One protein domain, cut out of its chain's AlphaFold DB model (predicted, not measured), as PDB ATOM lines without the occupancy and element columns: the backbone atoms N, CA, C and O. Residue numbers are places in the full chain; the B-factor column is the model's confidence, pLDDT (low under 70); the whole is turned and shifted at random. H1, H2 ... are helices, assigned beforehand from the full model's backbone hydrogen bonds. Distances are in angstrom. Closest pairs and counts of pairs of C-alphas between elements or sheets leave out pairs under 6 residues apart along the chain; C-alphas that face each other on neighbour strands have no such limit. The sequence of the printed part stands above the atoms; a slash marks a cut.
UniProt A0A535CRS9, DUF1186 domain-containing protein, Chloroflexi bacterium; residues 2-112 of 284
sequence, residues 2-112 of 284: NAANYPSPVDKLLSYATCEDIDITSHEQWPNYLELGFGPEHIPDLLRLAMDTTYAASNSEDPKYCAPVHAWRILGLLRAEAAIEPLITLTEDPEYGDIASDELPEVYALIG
ATOM      1  N   ASN A   2     -22.203  44.917  44.456       38.69
ATOM      2  CA  ASN A   2     -20.944  45.243  45.127       38.69
ATOM      3  C   ASN A   2     -19.804  44.817  44.206       38.69
ATOM      4  O   ASN A   2     -19.663  43.627  43.948       38.69
ATOM      5  N   ALA A   3     -19.022  45.777  43.708       52.38
ATOM      6  CA  ALA A   3     -17.708  45.467  43.170       52.38
ATOM      7  C   ALA A   3     -16.972  44.684  44.260       52.38
ATOM      8  O   ALA A   3     -16.862  45.168  45.391       52.38
ATOM      9  N   ALA A   4     -16.588  43.444  43.968       62.53
ATOM     10  CA  ALA A   4     -15.865  42.631  44.921       62.53
ATOM     11  C   ALA A   4     -14.597  43.400  45.322       62.53
ATOM     12  O   ALA A   4     -13.808  43.800  44.468       62.53
ATOM     13  N   ASN A   5     -14.451  43.697  46.614       85.06
ATOM     14  CA  ASN A   5     -13.318  44.476  47.093       85.06
ATOM     15  C   ASN A   5     -12.124  43.523  47.202       85.06
ATOM     16  O   ASN A   5     -12.071  42.677  48.096       85.06
ATOM     17  N   TYR A   6     -11.224  43.573  46.228       91.62
ATOM     18  CA  TYR A   6      -9.951  42.862  46.280       91.62
ATOM     19  C   TYR A   6      -8.944  43.706  47.075       91.62
ATOM     20  O   TYR A   6      -8.935  44.927  46.923       91.62
ATOM     21  N   PRO A   7      -8.135  43.124  47.974       92.88
ATOM     22  CA  PRO A   7      -7.052  43.869  48.597       92.88
ATOM     23  C   PRO A   7      -5.928  44.111  47.584       92.88
ATOM     24  O   PRO A   7      -5.720  43.323  46.659       92.88
ATOM     25  N   SER A   8      -5.168  45.191  47.775       92.31
ATOM     26  CA  SER A   8      -3.954  45.425  46.987       92.31
ATOM     27  C   SER A   8      -2.934  44.302  47.216       92.31
ATOM     28  O   SER A   8      -2.749  43.913  48.369       92.31
ATOM     29  N   PRO A   9      -2.238  43.825  46.161       94.56
ATOM     30  CA  PRO A   9      -2.236  44.351  44.791       94.56
ATOM     31  C   PRO A   9      -3.264  43.715  43.833       94.56
ATOM     32  O   PRO A   9      -3.246  44.045  42.650       94.56
ATOM     33  N   VAL A  10      -4.155  42.831  44.295       95.81
ATOM     34  CA  VAL A  10      -5.109  42.096  43.437       95.81
ATOM     35  C   VAL A  10      -6.139  43.025  42.780       95.81
ATOM     36  O   VAL A  10      -6.476  42.833  41.614       95.81
ATOM     37  N   ASP A  11      -6.584  44.082  43.464       94.25
ATOM     38  CA  ASP A  11      -7.481  45.103  42.891       94.25
ATOM     39  C   ASP A  11      -6.915  45.797  41.652       94.25
ATOM     40  O   ASP A  11      -7.665  46.141  40.738       94.25
ATOM     41  N   LYS A  12      -5.590  45.959  41.580       93.12
ATOM     42  CA  LYS A  12      -4.917  46.608  40.448       93.12
ATOM     43  C   LYS A  12      -5.089  45.831  39.144       93.12
ATOM     44  O   LYS A  12      -5.029  46.445  38.079       93.12
ATOM     45  N   LEU A  13      -5.347  44.519  39.207       92.81
ATOM     46  CA  LEU A  13      -5.589  43.682  38.025       92.81
ATOM     47  C   LEU A  13      -6.869  44.076  37.281       92.81
ATOM     48  O   LEU A  13      -6.927  43.927  36.066       92.81
ATOM     49  N   LEU A  14      -7.848  44.670  37.973       91.94
ATOM     50  CA  LEU A  14      -9.098  45.154  37.373       91.94
ATOM     51  C   LEU A  14      -8.902  46.340  36.418       91.94
ATOM     52  O   LEU A  14      -9.819  46.700  35.687       91.94
ATOM     53  N   SER A  15      -7.733  46.976  36.447       90.81
ATOM     54  CA  SER A  15      -7.388  48.113  35.592       90.81
ATOM     55  C   SER A  15      -6.020  47.951  34.924       90.81
ATOM     56  O   SER A  15      -5.455  48.948  34.484       90.81
ATOM     57  N   TYR A  16      -5.455  46.739  34.909       88.50
ATOM     58  CA  TYR A  16      -4.060  46.524  34.527       88.50
ATOM     59  C   TYR A  16      -3.837  46.595  33.015       88.50
ATOM     60  O   TYR A  16      -3.231  47.549  32.529       88.50
ATOM     61  N   ALA A  17      -4.323  45.606  32.271       83.25
ATOM     62  CA  ALA A  17      -4.185  45.540  30.824       83.25
ATOM     63  C   ALA A  17      -5.401  44.849  30.201       83.25
ATOM     64  O   ALA A  17      -6.161  44.151  30.872       83.25
ATOM     65  N   THR A  18      -5.601  45.087  28.908       81.31
ATOM     66  CA  THR A  18      -6.588  44.374  28.096       81.31
ATOM     67  C   THR A  18      -6.010  43.049  27.600       81.31
ATOM     68  O   THR A  18      -4.816  42.767  27.700       81.31
ATOM     69  N   CYS A  19      -6.868  42.225  27.012       71.56
ATOM     70  CA  CYS A  19      -6.566  40.863  26.584       71.56
ATOM     71  C   CYS A  19      -5.797  40.815  25.252       71.56
ATOM     72  O   CYS A  19      -5.827  39.807  24.545       71.56
ATOM     73  N   GLU A  20      -5.120  41.905  24.876       64.19
ATOM     74  CA  GLU A  20      -4.328  41.990  23.643       64.19
ATOM     75  C   GLU A  20      -3.220  40.922  23.594       64.19
ATOM     76  O   GLU A  20      -2.826  40.492  22.507       64.19
ATOM     77  N   ASP A  21      -2.830  40.421  24.769       60.66
ATOM     78  CA  ASP A  21      -1.789  39.424  25.004       60.66
ATOM     79  C   ASP A  21      -2.303  37.978  25.165       60.66
ATOM     80  O   ASP A  21      -1.521  37.111  25.543       60.66
ATOM     81  N   ILE A  22      -3.584  37.668  24.912       60.47
ATOM     82  CA  ILE A  22      -4.075  36.265  24.964       60.47
ATOM     83  C   ILE A  22      -3.396  35.389  23.888       60.47
ATOM     84  O   ILE A  22      -3.235  34.187  24.051       60.47
ATOM     85  N   ASP A  23      -2.902  35.985  22.796       59.56
ATOM     86  CA  ASP A  23      -2.152  35.257  21.759       59.56
ATOM     87  C   ASP A  23      -0.744  34.792  22.232       59.56
ATOM     88  O   ASP A  23      -0.020  34.128  21.474       59.56
ATOM     89  N   ILE A  24      -0.329  35.153  23.456       66.94
ATOM     90  CA  ILE A  24       0.952  34.780  24.061       66.94
ATOM     91  C   ILE A  24       0.851  33.395  24.702       66.94
ATOM     92  O   ILE A  24       0.202  33.200  25.720       66.94
ATOM     93  N   THR A  25       1.591  32.445  24.136       66.38
ATOM     94  CA  THR A  25       1.561  31.023  24.538       66.38
ATOM     95  C   THR A  25       2.756  30.599  25.397       66.38
ATOM     96  O   THR A  25       2.903  29.422  25.697       66.38
ATOM     97  N   SER A  26       3.641  31.537  25.758       81.44
ATOM     98  CA  SER A  26       4.813  31.290  26.607       81.44
ATOM     99  C   SER A  26       4.850  32.293  27.752       81.44
ATOM    100  O   SER A  26       4.752  33.501  27.516       81.44
ATOM    101  N   HIS A  27       5.070  31.804  28.972       85.06
ATOM    102  CA  HIS A  27       5.192  32.639  30.167       85.06
ATOM    103  C   HIS A  27       6.339  33.654  30.082       85.06
ATOM    104  O   HIS A  27       6.289  34.695  30.728       85.06
ATOM    105  N   GLU A  28       7.351  33.396  29.251       86.31
ATOM    106  CA  GLU A  28       8.485  34.300  29.015       86.31
ATOM    107  C   GLU A  28       8.071  35.650  28.415       86.31
ATOM    108  O   GLU A  28       8.816  36.624  28.500       86.31
ATOM    109  N   GLN A  29       6.904  35.706  27.772       86.06
ATOM    110  CA  GLN A  29       6.380  36.920  27.150       86.06
ATOM    111  C   GLN A  29       5.251  37.546  27.982       86.06
ATOM    112  O   GLN A  29       4.708  38.578  27.591       86.06
ATOM    113  N   TRP A  30       4.874  36.936  29.110       89.88
ATOM    114  CA  TRP A  30       3.899  37.533  30.010       89.88
ATOM    115  C   TRP A  30       4.462  38.797  30.672       89.88
ATOM    116  O   TRP A  30       5.676  38.924  30.856       89.88
ATOM    117  N   PRO A  31       3.587  39.728  31.083       86.44
ATOM    118  CA  PRO A  31       3.999  40.847  31.914       86.44
ATOM    119  C   PRO A  31       4.724  40.380  33.182       86.44
ATOM    120  O   PRO A  31       4.410  39.326  33.740       86.44
ATOM    121  N   ASN A  32       5.671  41.183  33.671       86.50
ATOM    122  CA  ASN A  32       6.420  40.860  34.883       86.50
ATOM    123  C   ASN A  32       5.568  41.106  36.138       86.50
ATOM    124  O   ASN A  32       5.742  42.088  36.859       86.50
ATOM    125  N   TYR A  33       4.600  40.223  36.385       89.56
ATOM    126  CA  TYR A  33       3.659  40.391  37.486       89.56
ATOM    127  C   TYR A  33       4.348  40.374  38.852       89.56
ATOM    128  O   TYR A  33       3.915  41.075  39.758       89.56
ATOM    129  N   LEU A  34       5.431  39.613  39.023       89.00
ATOM    130  CA  LEU A  34       6.103  39.511  40.322       89.00
ATOM    131  C   LEU A  34       6.747  40.843  40.749       89.00
ATOM    132  O   LEU A  34       6.771  41.153  41.938       89.00
ATOM    133  N   GLU A  35       7.157  41.692  39.800       90.31
ATOM    134  CA  GLU A  35       7.601  43.066  40.094       90.31
ATOM    135  C   GLU A  35       6.475  43.977  40.613       90.31
ATOM    136  O   GLU A  35       6.748  45.003  41.234       90.31
ATOM    137  N   LEU A  36       5.206  43.594  40.428       88.88
ATOM    138  CA  LEU A  36       4.049  44.309  40.979       88.88
ATOM    139  C   LEU A  36       3.793  43.981  42.462       88.88
ATOM    140  O   LEU A  36       2.863  44.534  43.057       88.88
ATOM    141  N   GLY A  37       4.614  43.112  43.065       93.31
ATOM    142  CA  GLY A  37       4.538  42.742  44.479       93.31
ATOM    143  C   GLY A  37       3.605  41.568  44.777       93.31
ATOM    144  O   GLY A  37       3.169  41.423  45.916       93.31
ATOM    145  N   PHE A  38       3.273  40.743  43.779       96.56
ATOM    146  CA  PHE A  38       2.532  39.504  44.017       96.56
ATOM    147  C   PHE A  38       3.424  38.442  44.669       96.56
ATOM    148  O   PHE A  38       4.591  38.276  44.319       96.56
ATOM    149  N   GLY A  39       2.837  37.702  45.604       96.19
ATOM    150  CA  GLY A  39       3.510  36.732  46.466       96.19
ATOM    151  C   GLY A  39       2.518  35.702  47.016       96.19
ATOM    152  O   GLY A  39       1.308  35.881  46.829       96.19
ATOM    153  N   PRO A  40       2.990  34.627  47.676       97.12
ATOM    154  CA  PRO A  40       2.144  33.532  48.159       97.12
ATOM    155  C   PRO A  40       0.986  33.966  49.072       97.12
ATOM    156  O   PRO A  40      -0.087  33.368  49.042       97.12
ATOM    157  N   GLU A  41       1.164  35.034  49.847       97.25
ATOM    158  CA  GLU A  41       0.142  35.626  50.714       97.25
ATOM    159  C   GLU A  41      -1.093  36.131  49.949       97.25
ATOM    160  O   GLU A  41      -2.169  36.251  50.532       97.25
ATOM    161  N   HIS A  42      -0.961  36.368  48.642       97.94
ATOM    162  CA  HIS A  42      -2.034  36.844  47.772       97.94
ATOM    163  C   HIS A  42      -2.803  35.710  47.078       97.94
ATOM    164  O   HIS A  42      -3.819  35.981  46.439       97.94
ATOM    165  N   ILE A  43      -2.360  34.450  47.195       98.19
ATOM    166  CA  ILE A  43      -3.000  33.293  46.539       98.19
ATOM    167  C   ILE A  43      -4.511  33.211  46.827       98.19
ATOM    168  O   ILE A  43      -5.260  33.014  45.871       98.19
ATOM    169  N   PRO A  44      -5.011  33.403  48.068       97.75
ATOM    170  CA  PRO A  44      -6.450  33.322  48.334       97.75
ATOM    171  C   PRO A  44      -7.285  34.345  47.548       97.75
ATOM    172  O   PRO A  44      -8.331  34.001  46.997       97.75
ATOM    173  N   ASP A  45      -6.827  35.595  47.455       97.81
ATOM    174  CA  ASP A  45      -7.538  36.641  46.712       97.81
ATOM    175  C   ASP A  45      -7.355  36.516  45.197       97.81
ATOM    176  O   ASP A  45      -8.290  36.801  44.448       97.81
ATOM    177  N   LEU A  46      -6.193  36.037  44.741       97.88
ATOM    178  CA  LEU A  46      -5.964  35.691  43.339       97.88
ATOM    179  C   LEU A  46      -6.883  34.555  42.891       97.88
ATOM    180  O   LEU A  46      -7.456  34.647  41.814       97.88
ATOM    181  N   LEU A  47      -7.085  33.525  43.719       97.38
ATOM    182  CA  LEU A  47      -8.050  32.459  43.438       97.38
ATOM    183  C   LEU A  47      -9.474  32.996  43.369       97.38
ATOM    184  O   LEU A  47     -10.225  32.635  42.467       97.38
ATOM    185  N   ARG A  48      -9.841  33.896  44.285       96.44
ATOM    186  CA  ARG A  48     -11.154  34.534  44.235       96.44
ATOM    187  C   ARG A  48     -11.358  35.299  42.925       96.44
ATOM    188  O   ARG A  48     -12.420  35.153  42.339       96.44
ATOM    189  N   LEU A  49     -10.358  36.054  42.459       96.00
ATOM    190  CA  LEU A  49     -10.431  36.793  41.191       96.00
ATOM    191  C   LEU A  49     -10.412  35.864  39.970       96.00
ATOM    192  O   LEU A  49     -11.163  36.078  39.025       96.00
ATOM    193  N   ALA A  50      -9.579  34.825  40.000       95.56
ATOM    194  CA  ALA A  50      -9.454  33.824  38.945       95.56
ATOM    195  C   ALA A  50     -10.776  33.112  38.634       95.56
ATOM    196  O   ALA A  50     -11.010  32.745  37.487       95.56
ATOM    197  N   MET A  51     -11.620  32.929  39.652       94.00
ATOM    198  CA  MET A  51     -12.915  32.257  39.541       94.00
ATOM    199  C   MET A  51     -14.094  33.239  39.433       94.00
ATOM    200  O   MET A  51     -15.250  32.816  39.425       94.00
ATOM    201  N   ASP A  52     -13.835  34.550  39.387       90.94
ATOM    202  CA  ASP A  52     -14.878  35.576  39.363       90.94
ATOM    203  C   ASP A  52     -15.402  35.805  37.940       90.94
ATOM    204  O   ASP A  52     -14.918  36.650  37.183       90.94
ATOM    205  N   THR A  53     -16.447  35.061  37.582       81.25
ATOM    206  CA  THR A  53     -17.093  35.160  36.268       81.25
ATOM    207  C   THR A  53     -17.933  36.426  36.093       81.25
ATOM    208  O   THR A  53     -18.423  36.688  34.995       81.25
ATOM    209  N   THR A  54     -18.086  37.275  37.120       84.62
ATOM    210  CA  THR A  54     -18.879  38.512  36.991       84.62
ATOM    211  C   THR A  54     -18.279  39.501  35.992       84.62
ATOM    212  O   THR A  54     -19.002  40.338  35.444       84.62
ATOM    213  N   TYR A  55     -16.982  39.377  35.704       82.38
ATOM    214  CA  TYR A  55     -16.288  40.203  34.724       82.38
ATOM    215  C   TYR A  55     -16.445  39.722  33.275       82.38
ATOM    216  O   TYR A  55     -16.173  40.513  32.370       82.38
ATOM    217  N   ALA A  56     -16.972  38.513  33.045       75.50
ATOM    218  CA  ALA A  56     -17.206  37.957  31.710       75.50
ATOM    219  C   ALA A  56     -18.144  38.817  30.851       75.50
ATOM    220  O   ALA A  56     -17.967  38.931  29.644       75.50
ATOM    221  N   ALA A  57     -19.121  39.478  31.482       67.06
ATOM    222  CA  ALA A  57     -20.070  40.363  30.805       67.06
ATOM    223  C   ALA A  57     -19.472  41.730  30.404       67.06
ATOM    224  O   ALA A  57     -20.172  42.560  29.817       67.06
ATOM    225  N   SER A  58     -18.212  42.003  30.757       70.12
ATOM    226  CA  SER A  58     -17.529  43.244  30.379       70.12
ATOM    227  C   SER A  58     -17.142  43.202  28.895       70.12
ATOM    228  O   SER A  58     -16.912  42.136  28.332       70.12
ATOM    229  N   ASN A  59     -17.060  44.364  28.237       74.38
ATOM    230  CA  ASN A  59     -16.503  44.442  26.880       74.38
ATOM    231  C   ASN A  59     -15.068  43.877  26.895       74.38
ATOM    232  O   ASN A  59     -14.338  44.142  27.843       74.38
ATOM    233  N   SER A  60     -14.632  43.163  25.854       71.50
ATOM    234  CA  SER A  60     -13.266  42.618  25.778       71.50
ATOM    235  C   SER A  60     -12.172  43.699  25.733       71.50
ATOM    236  O   SER A  60     -10.994  43.399  25.918       71.50
ATOM    237  N   GLU A  61     -12.560  44.956  25.501       77.19
ATOM    238  CA  GLU A  61     -11.707  46.146  25.623       77.19
ATOM    239  C   GLU A  61     -11.671  46.734  27.051       77.19
ATOM    240  O   GLU A  61     -10.865  47.621  27.321       77.19
ATOM    241  N   ASP A  62     -12.529  46.275  27.971       85.25
ATOM    242  CA  ASP A  62     -12.465  46.630  29.394       85.25
ATOM    243  C   ASP A  62     -11.410  45.741  30.081       85.25
ATOM    244  O   ASP A  62     -11.567  44.517  30.086       85.25
ATOM    245  N   PRO A  63     -10.358  46.311  30.702       87.31
ATOM    246  CA  PRO A  63      -9.341  45.542  31.424       87.31
ATOM    247  C   PRO A  63      -9.908  44.561  32.459       87.31
ATOM    248  O   PRO A  63      -9.309  43.517  32.717       87.31
ATOM    249  N   LYS A  64     -11.089  44.842  33.024       90.56
ATOM    250  CA  LYS A  64     -11.757  43.937  33.968       90.56
ATOM    251  C   LYS A  64     -12.044  42.567  33.375       90.56
ATOM    252  O   LYS A  64     -11.926  41.582  34.096       90.56
ATOM    253  N   TYR A  65     -12.373  42.500  32.083       88.94
ATOM    254  CA  TYR A  65     -12.608  41.239  31.379       88.94
ATOM    255  C   TYR A  65     -11.401  40.290  31.497       88.94
ATOM    256  O   TYR A  65     -11.568  39.076  31.591       88.94
ATOM    257  N   CYS A  66     -10.196  40.859  31.561       90.81
ATOM    258  CA  CYS A  66      -8.914  40.155  31.546       90.81
ATOM    259  C   CYS A  66      -8.332  39.927  32.941       90.81
ATOM    260  O   CYS A  66      -7.347  39.206  33.091       90.81
ATOM    261  N   ALA A  67      -8.938  40.511  33.975       92.75
ATOM    262  CA  ALA A  67      -8.462  40.384  35.344       92.75
ATOM    263  C   ALA A  67      -8.385  38.916  35.823       92.75
ATOM    264  O   ALA A  67      -7.354  38.567  36.407       92.75
ATOM    265  N   PRO A  68      -9.364  38.026  35.528       94.12
ATOM    266  CA  PRO A  68      -9.230  36.599  35.830       94.12
ATOM    267  C   PRO A  68      -8.040  35.946  35.116       94.12
ATOM    268  O   PRO A  68      -7.267  35.233  35.747       94.12
ATOM    269  N   VAL A  69      -7.817  36.268  33.837       93.06
ATOM    270  CA  VAL A  69      -6.693  35.735  33.046       93.06
ATOM    271  C   VAL A  69      -5.351  36.129  33.664       93.06
ATOM    272  O   VAL A  69      -4.466  35.289  33.844       93.06
ATOM    273  N   HIS A  70      -5.198  37.395  34.063       94.31
ATOM    274  CA  HIS A  70      -4.006  37.848  34.783       94.31
ATOM    275  C   HIS A  70      -3.825  37.094  36.107       94.31
ATOM    276  O   HIS A  70      -2.704  36.706  36.437       94.31
ATOM    277  N   ALA A  71      -4.910  36.829  36.839       96.62
ATOM    278  CA  ALA A  71      -4.852  36.045  38.067       96.62
ATOM    279  C   ALA A  71      -4.384  34.601  37.814       96.62
ATOM    280  O   ALA A  71      -3.528  34.122  38.555       96.62
ATOM    281  N   TRP A  72      -4.848  33.928  36.751       96.44
ATOM    282  CA  TRP A  72      -4.380  32.580  36.384       96.44
ATOM    283  C   TRP A  72      -2.872  32.555  36.131       96.44
ATOM    284  O   TRP A  72      -2.155  31.727  36.694       96.44
ATOM    285  N   ARG A  73      -2.378  33.513  35.337       95.75
ATOM    286  CA  ARG A  73      -0.950  33.653  35.020       95.75
ATOM    287  C   ARG A  73      -0.110  33.842  36.284       95.75
ATOM    288  O   ARG A  73       0.917  33.185  36.447       95.75
ATOM    289  N   ILE A  74      -0.565  34.691  37.209       97.19
ATOM    290  CA  ILE A  74       0.118  34.922  38.490       97.19
ATOM    291  C   ILE A  74       0.104  33.662  39.360       97.19
ATOM    292  O   ILE A  74       1.139  33.318  39.925       97.19
ATOM    293  N   LEU A  75      -1.022  32.949  39.449       98.44
ATOM    294  CA  LEU A  75      -1.109  31.681  40.187       98.44
ATOM    295  C   LEU A  75      -0.120  30.641  39.638       98.44
ATOM    296  O   LEU A  75       0.543  29.965  40.425       98.44
ATOM    297  N   GLY A  76       0.042  30.580  38.312       97.62
ATOM    298  CA  GLY A  76       1.080  29.787  37.655       97.62
ATOM    299  C   GLY A  76       2.489  30.210  38.077       97.62
ATOM    300  O   GLY A  76       3.254  29.390  38.575       97.62
ATOM    301  N   LEU A  77       2.823  31.499  37.964       97.12
ATOM    302  CA  LEU A  77       4.141  32.034  38.347       97.12
ATOM    303  C   LEU A  77       4.481  31.806  39.829       97.12
ATOM    304  O   LEU A  77       5.641  31.568  40.166       97.12
ATOM    305  N   LEU A  78       3.476  31.851  40.705       97.94
ATOM    306  CA  LEU A  78       3.603  31.545  42.132       97.94
ATOM    307  C   LEU A  78       3.627  30.038  42.430       97.94
ATOM    308  O   LEU A  78       3.820  29.660  43.585       97.94
ATOM    309  N   ARG A  79       3.433  29.188  41.414       97.94
ATOM    310  CA  ARG A  79       3.337  27.725  41.519       97.94
ATOM    311  C   ARG A  79       2.293  27.288  42.547       97.94
ATOM    312  O   ARG A  79       2.529  26.417  43.381       97.94
ATOM    313  N   ALA A  80       1.144  27.957  42.531       98.44
ATOM    314  CA  ALA A  80       0.110  27.779  43.535       98.44
ATOM    315  C   ALA A  80      -0.633  26.447  43.339       98.44
ATOM    316  O   ALA A  80      -1.623  26.391  42.616       98.44
ATOM    317  N   GLU A  81      -0.215  25.383  44.031       98.44
ATOM    318  CA  GLU A  81      -0.903  24.077  43.984       98.44
ATOM    319  C   GLU A  81      -2.382  24.165  44.398       98.44
ATOM    320  O   GLU A  81      -3.230  23.463  43.854       98.44
ATOM    321  N   ALA A  82      -2.729  25.097  45.292       98.06
ATOM    322  CA  ALA A  82      -4.117  25.369  45.675       98.06
ATOM    323  C   ALA A  82      -5.012  25.821  44.500       98.06
ATOM    324  O   ALA A  82      -6.234  25.828  44.636       98.06
ATOM    325  N   ALA A  83      -4.420  26.206  43.363       98.12
ATOM    326  CA  ALA A  83      -5.126  26.589  42.146       98.12
ATOM    327  C   ALA A  83      -5.461  25.419  41.218       98.12
ATOM    328  O   ALA A  83      -6.272  25.607  40.317       98.12
ATOM    329  N   ILE A  84      -4.888  24.232  41.436       98.25
ATOM    330  CA  ILE A  84      -5.065  23.083  40.540       98.25
ATOM    331  C   ILE A  84      -6.550  22.714  40.407       98.25
ATOM    332  O   ILE A  84      -7.101  22.752  39.313       98.25
ATOM    333  N   GLU A  85      -7.221  22.414  41.521       96.44
ATOM    334  CA  GLU A  85      -8.630  21.998  41.490       96.44
ATOM    335  C   GLU A  85      -9.579  23.125  41.039       96.44
ATOM    336  O   GLU A  85     -10.445  22.869  40.208       96.44
ATOM    337  N   PRO A  86      -9.446  24.386  41.501       96.81
ATOM    338  CA  PRO A  86     -10.328  25.450  41.025       96.81
ATOM    339  C   PRO A  86     -10.183  25.755  39.532       96.81
ATOM    340  O   PRO A  86     -11.185  25.889  38.840       96.81
ATOM    341  N   LEU A  87      -8.956  25.863  39.009       96.50
ATOM    342  CA  LEU A  87      -8.759  26.297  37.623       96.50
ATOM    343  C   LEU A  87      -9.208  25.245  36.610       96.50
ATOM    344  O   LEU A  87      -9.547  25.600  35.482       96.50
ATOM    345  N   ILE A  88      -9.244  23.962  36.979       93.50
ATOM    346  CA  ILE A  88      -9.647  22.910  36.044       93.50
ATOM    347  C   ILE A  88     -11.103  23.066  35.597       93.50
ATOM    348  O   ILE A  88     -11.428  22.777  34.444       93.50
ATOM    349  N   THR A  89     -11.963  23.614  36.461       92.62
ATOM    350  CA  THR A  89     -13.384  23.815  36.149       92.62
ATOM    351  C   THR A  89     -13.600  24.873  35.068       92.62
ATOM    352  O   THR A  89     -14.669  24.920  34.468       92.62
ATOM    353  N   LEU A  90     -12.601  25.724  34.802       92.69
ATOM    354  CA  LEU A  90     -12.685  26.769  33.781       92.69
ATOM    355  C   LEU A  90     -12.654  26.210  32.358       92.69
ATOM    356  O   LEU A  90     -13.125  26.880  31.448       92.69
ATOM    357  N   THR A  91     -12.147  24.990  32.155       88.44
ATOM    358  CA  THR A  91     -12.108  24.336  30.830       88.44
ATOM    359  C   THR A  91     -13.501  24.135  30.220       88.44
ATOM    360  O   THR A  91     -13.650  24.057  29.000       88.44
ATOM    361  N   GLU A  92     -14.538  24.107  31.060       90.88
ATOM    362  CA  GLU A  92     -15.943  23.972  30.659       90.88
ATOM    363  C   GLU A  92     -16.759  25.246  30.899       90.88
ATOM    364  O   GLU A  92     -17.974  25.252  30.688       90.88
ATOM    365  N   ASP A  93     -16.109  26.330  31.328       91.06
ATOM    366  CA  ASP A  93     -16.788  27.599  31.549       91.06
ATOM    367  C   ASP A  93     -17.288  28.175  30.209       91.06
ATOM    368  O   ASP A  93     -16.530  28.242  29.236       91.06
ATOM    369  N   PRO A  94     -18.560  28.595  30.113       88.12
ATOM    370  CA  PRO A  94     -19.131  29.055  28.850       88.12
ATOM    371  C   PRO A  94     -18.537  30.376  28.349       88.12
ATOM    372  O   PRO A  94     -18.594  30.638  27.147       88.12
ATOM    373  N   GLU A  95     -17.991  31.204  29.239       86.56
ATOM    374  CA  GLU A  95     -17.484  32.538  28.907       86.56
ATOM    375  C   GLU A  95     -15.965  32.536  28.739       86.56
ATOM    376  O   GLU A  95     -15.420  33.167  27.831       86.56
ATOM    377  N   TYR A  96     -15.282  31.804  29.613       88.75
ATOM    378  CA  TYR A  96     -13.832  31.765  29.697       88.75
ATOM    379  C   TYR A  96     -13.214  30.487  29.139       88.75
ATOM    380  O   TYR A  96     -12.005  30.479  28.931       88.75
ATOM    381  N   GLY A  97     -13.992  29.444  28.832       89.44
ATOM    382  CA  GLY A  97     -13.473  28.136  28.422       89.44
ATOM    383  C   GLY A  97     -12.537  28.179  27.220       89.44
ATOM    384  O   GLY A  97     -11.483  27.557  27.246       89.44
ATOM    385  N   ASP A  98     -12.850  28.980  26.196       87.62
ATOM    386  CA  ASP A  98     -11.968  29.135  25.029       87.62
ATOM    387  C   ASP A  98     -10.622  29.789  25.399       87.62
ATOM    388  O   ASP A  98      -9.587  29.398  24.866       87.62
ATOM    389  N   ILE A  99     -10.622  30.757  26.323       89.31
ATOM    390  CA  ILE A  99      -9.394  31.415  26.803       89.31
ATOM    391  C   ILE A  99      -8.632  30.476  27.744       89.31
ATOM    392  O   ILE A  99      -7.410  30.380  27.676       89.31
ATOM    393  N   ALA A 100      -9.347  29.749  28.600       91.75
ATOM    394  CA  ALA A 100      -8.781  28.761  29.503       91.75
ATOM    395  C   ALA A 100      -8.061  27.645  28.728       91.75
ATOM    396  O   ALA A 100      -6.944  27.291  29.098       91.75
ATOM    397  N   SER A 101      -8.632  27.156  27.618       90.50
ATOM    398  CA  SER A 101      -7.974  26.181  26.734       90.50
ATOM    399  C   SER A 101      -6.612  26.678  26.212       90.50
ATOM    400  O   SER A 101      -5.698  25.874  26.031       90.50
ATOM    401  N   ASP A 102      -6.459  27.986  25.975       89.00
ATOM    402  CA  ASP A 102      -5.220  28.578  25.452       89.00
ATOM    403  C   ASP A 102      -4.205  28.921  26.569       89.00
ATOM    404  O   ASP A 102      -2.998  28.759  26.378       89.00
ATOM    405  N   GLU A 103      -4.671  29.358  27.745       91.31
ATOM    406  CA  GLU A 103      -3.827  29.856  28.846       91.31
ATOM    407  C   GLU A 103      -3.417  28.773  29.854       91.31
ATOM    408  O   GLU A 103      -2.274  28.742  30.323       91.31
ATOM    409  N   LEU A 104      -4.342  27.878  30.216       94.88
ATOM    410  CA  LEU A 104      -4.127  26.925  31.305       94.88
ATOM    411  C   LEU A 104      -2.976  25.938  31.069       94.88
ATOM    412  O   LEU A 104      -2.309  25.625  32.057       94.88
ATOM    413  N   PRO A 105      -2.651  25.484  29.840       95.75
ATOM    414  CA  PRO A 105      -1.488  24.623  29.639       95.75
ATOM    415  C   PRO A 105      -0.184  25.228  30.174       95.75
ATOM    416  O   PRO A 105       0.612  24.519  30.789       95.75
ATOM    417  N   GLU A 106       0.027  26.535  29.994       95.81
ATOM    418  CA  GLU A 106       1.207  27.233  30.514       95.81
ATOM    419  C   GLU A 106       1.151  27.373  32.038       95.81
ATOM    420  O   GLU A 106       2.142  27.137  32.729       95.81
ATOM    421  N   VAL A 107      -0.024  27.720  32.571       97.19
ATOM    422  CA  VAL A 107      -0.259  27.870  34.015       97.19
ATOM    423  C   VAL A 107       0.009  26.555  34.748       97.19
ATOM    424  O   VAL A 107       0.776  26.536  35.710       97.19
ATOM    425  N   TYR A 108      -0.559  25.445  34.273       98.19
ATOM    426  CA  TYR A 108      -0.332  24.121  34.851       98.19
ATOM    427  C   TYR A 108       1.115  23.664  34.714       98.19
ATOM    428  O   TYR A 108       1.640  23.045  35.636       98.19
ATOM    429  N   ALA A 109       1.785  23.995  33.610       97.75
ATOM    430  CA  ALA A 109       3.196  23.680  33.450       97.75
ATOM    431  C   ALA A 109       4.107  24.496  34.377       97.75
ATOM    432  O   ALA A 109       5.141  23.981  34.783       97.75
ATOM    433  N   LEU A 110       3.725  25.716  34.768       97.94
ATOM    434  CA  LEU A 110       4.433  26.475  35.803       97.94
ATOM    435  C   LEU A 110       4.186  25.930  37.217       97.94
ATOM    436  O   LEU A 110       5.120  25.906  38.021       97.94
ATOM    437  N   ILE A 111       2.957  25.488  37.521       98.44
ATOM    438  CA  ILE A 111       2.642  24.787  38.780       98.44
ATOM    439  C   ILE A 111       3.445  23.481  38.863       98.44
ATOM    440  O   ILE A 111       4.044  23.182  39.895       98.44
ATOM    441  N   GLY A 112       3.517  22.747  37.753       98.00
ATOM    442  CA  GLY A 112       4.395  21.601  37.574       98.00
ATOM    443  C   GLY A 112       3.738  20.248  37.883       98.00
ATOM    444  O   GLY A 112       2.511  20.119  37.839       98.00
TER     445      GLY A 112
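This is residues 2 to 112 of the 284 residues of the protein "DUF1186 domain-containing protein" of Chloroflexi bacterium (UniProt A0A535CRS9). H4 runs through the core of an all-helix up-and-down bundle with H3, H5 and H6, alternating in direction, and H1 packs on H4. The printed part has 111 residues with six named helices, H1 to H6. It is compact, radius of gyration of the C-alphas 12.5 A, spanning 33 by 28 by 26 A.

The hub H4, residues 63 to 77, forms a hairpin with H3, residues 40 to 50; C-alphas Ala 50 and Pro 68 are closest, 4.2 A. H6, residues 97 to 111, touches H4 and forms a hairpin with H5, residues 81 to 92. H1, residues 10 to 15, touches H4; H2, residues 33 to 36, only just does, with 3 C-alpha pairs within 8 A. Within hydrogen-bond range, H1 has 0 of 2 O i to N i+4 and 3 of 3 O i to N i+3 pairs; H5 has 2 of 8 and 4 of 9.

H4, 20.3 A long, begins at C-alpha 63 (-9.341, 45.542, 31.424); H6 ends at C-alpha 111 (2.642, 24.787, 38.780).

The printed part has no cut; links H1 to H2 and H3 to H4 are long. pLDDT is under 70 at residues 2 to 4, 20 to 25 and 57.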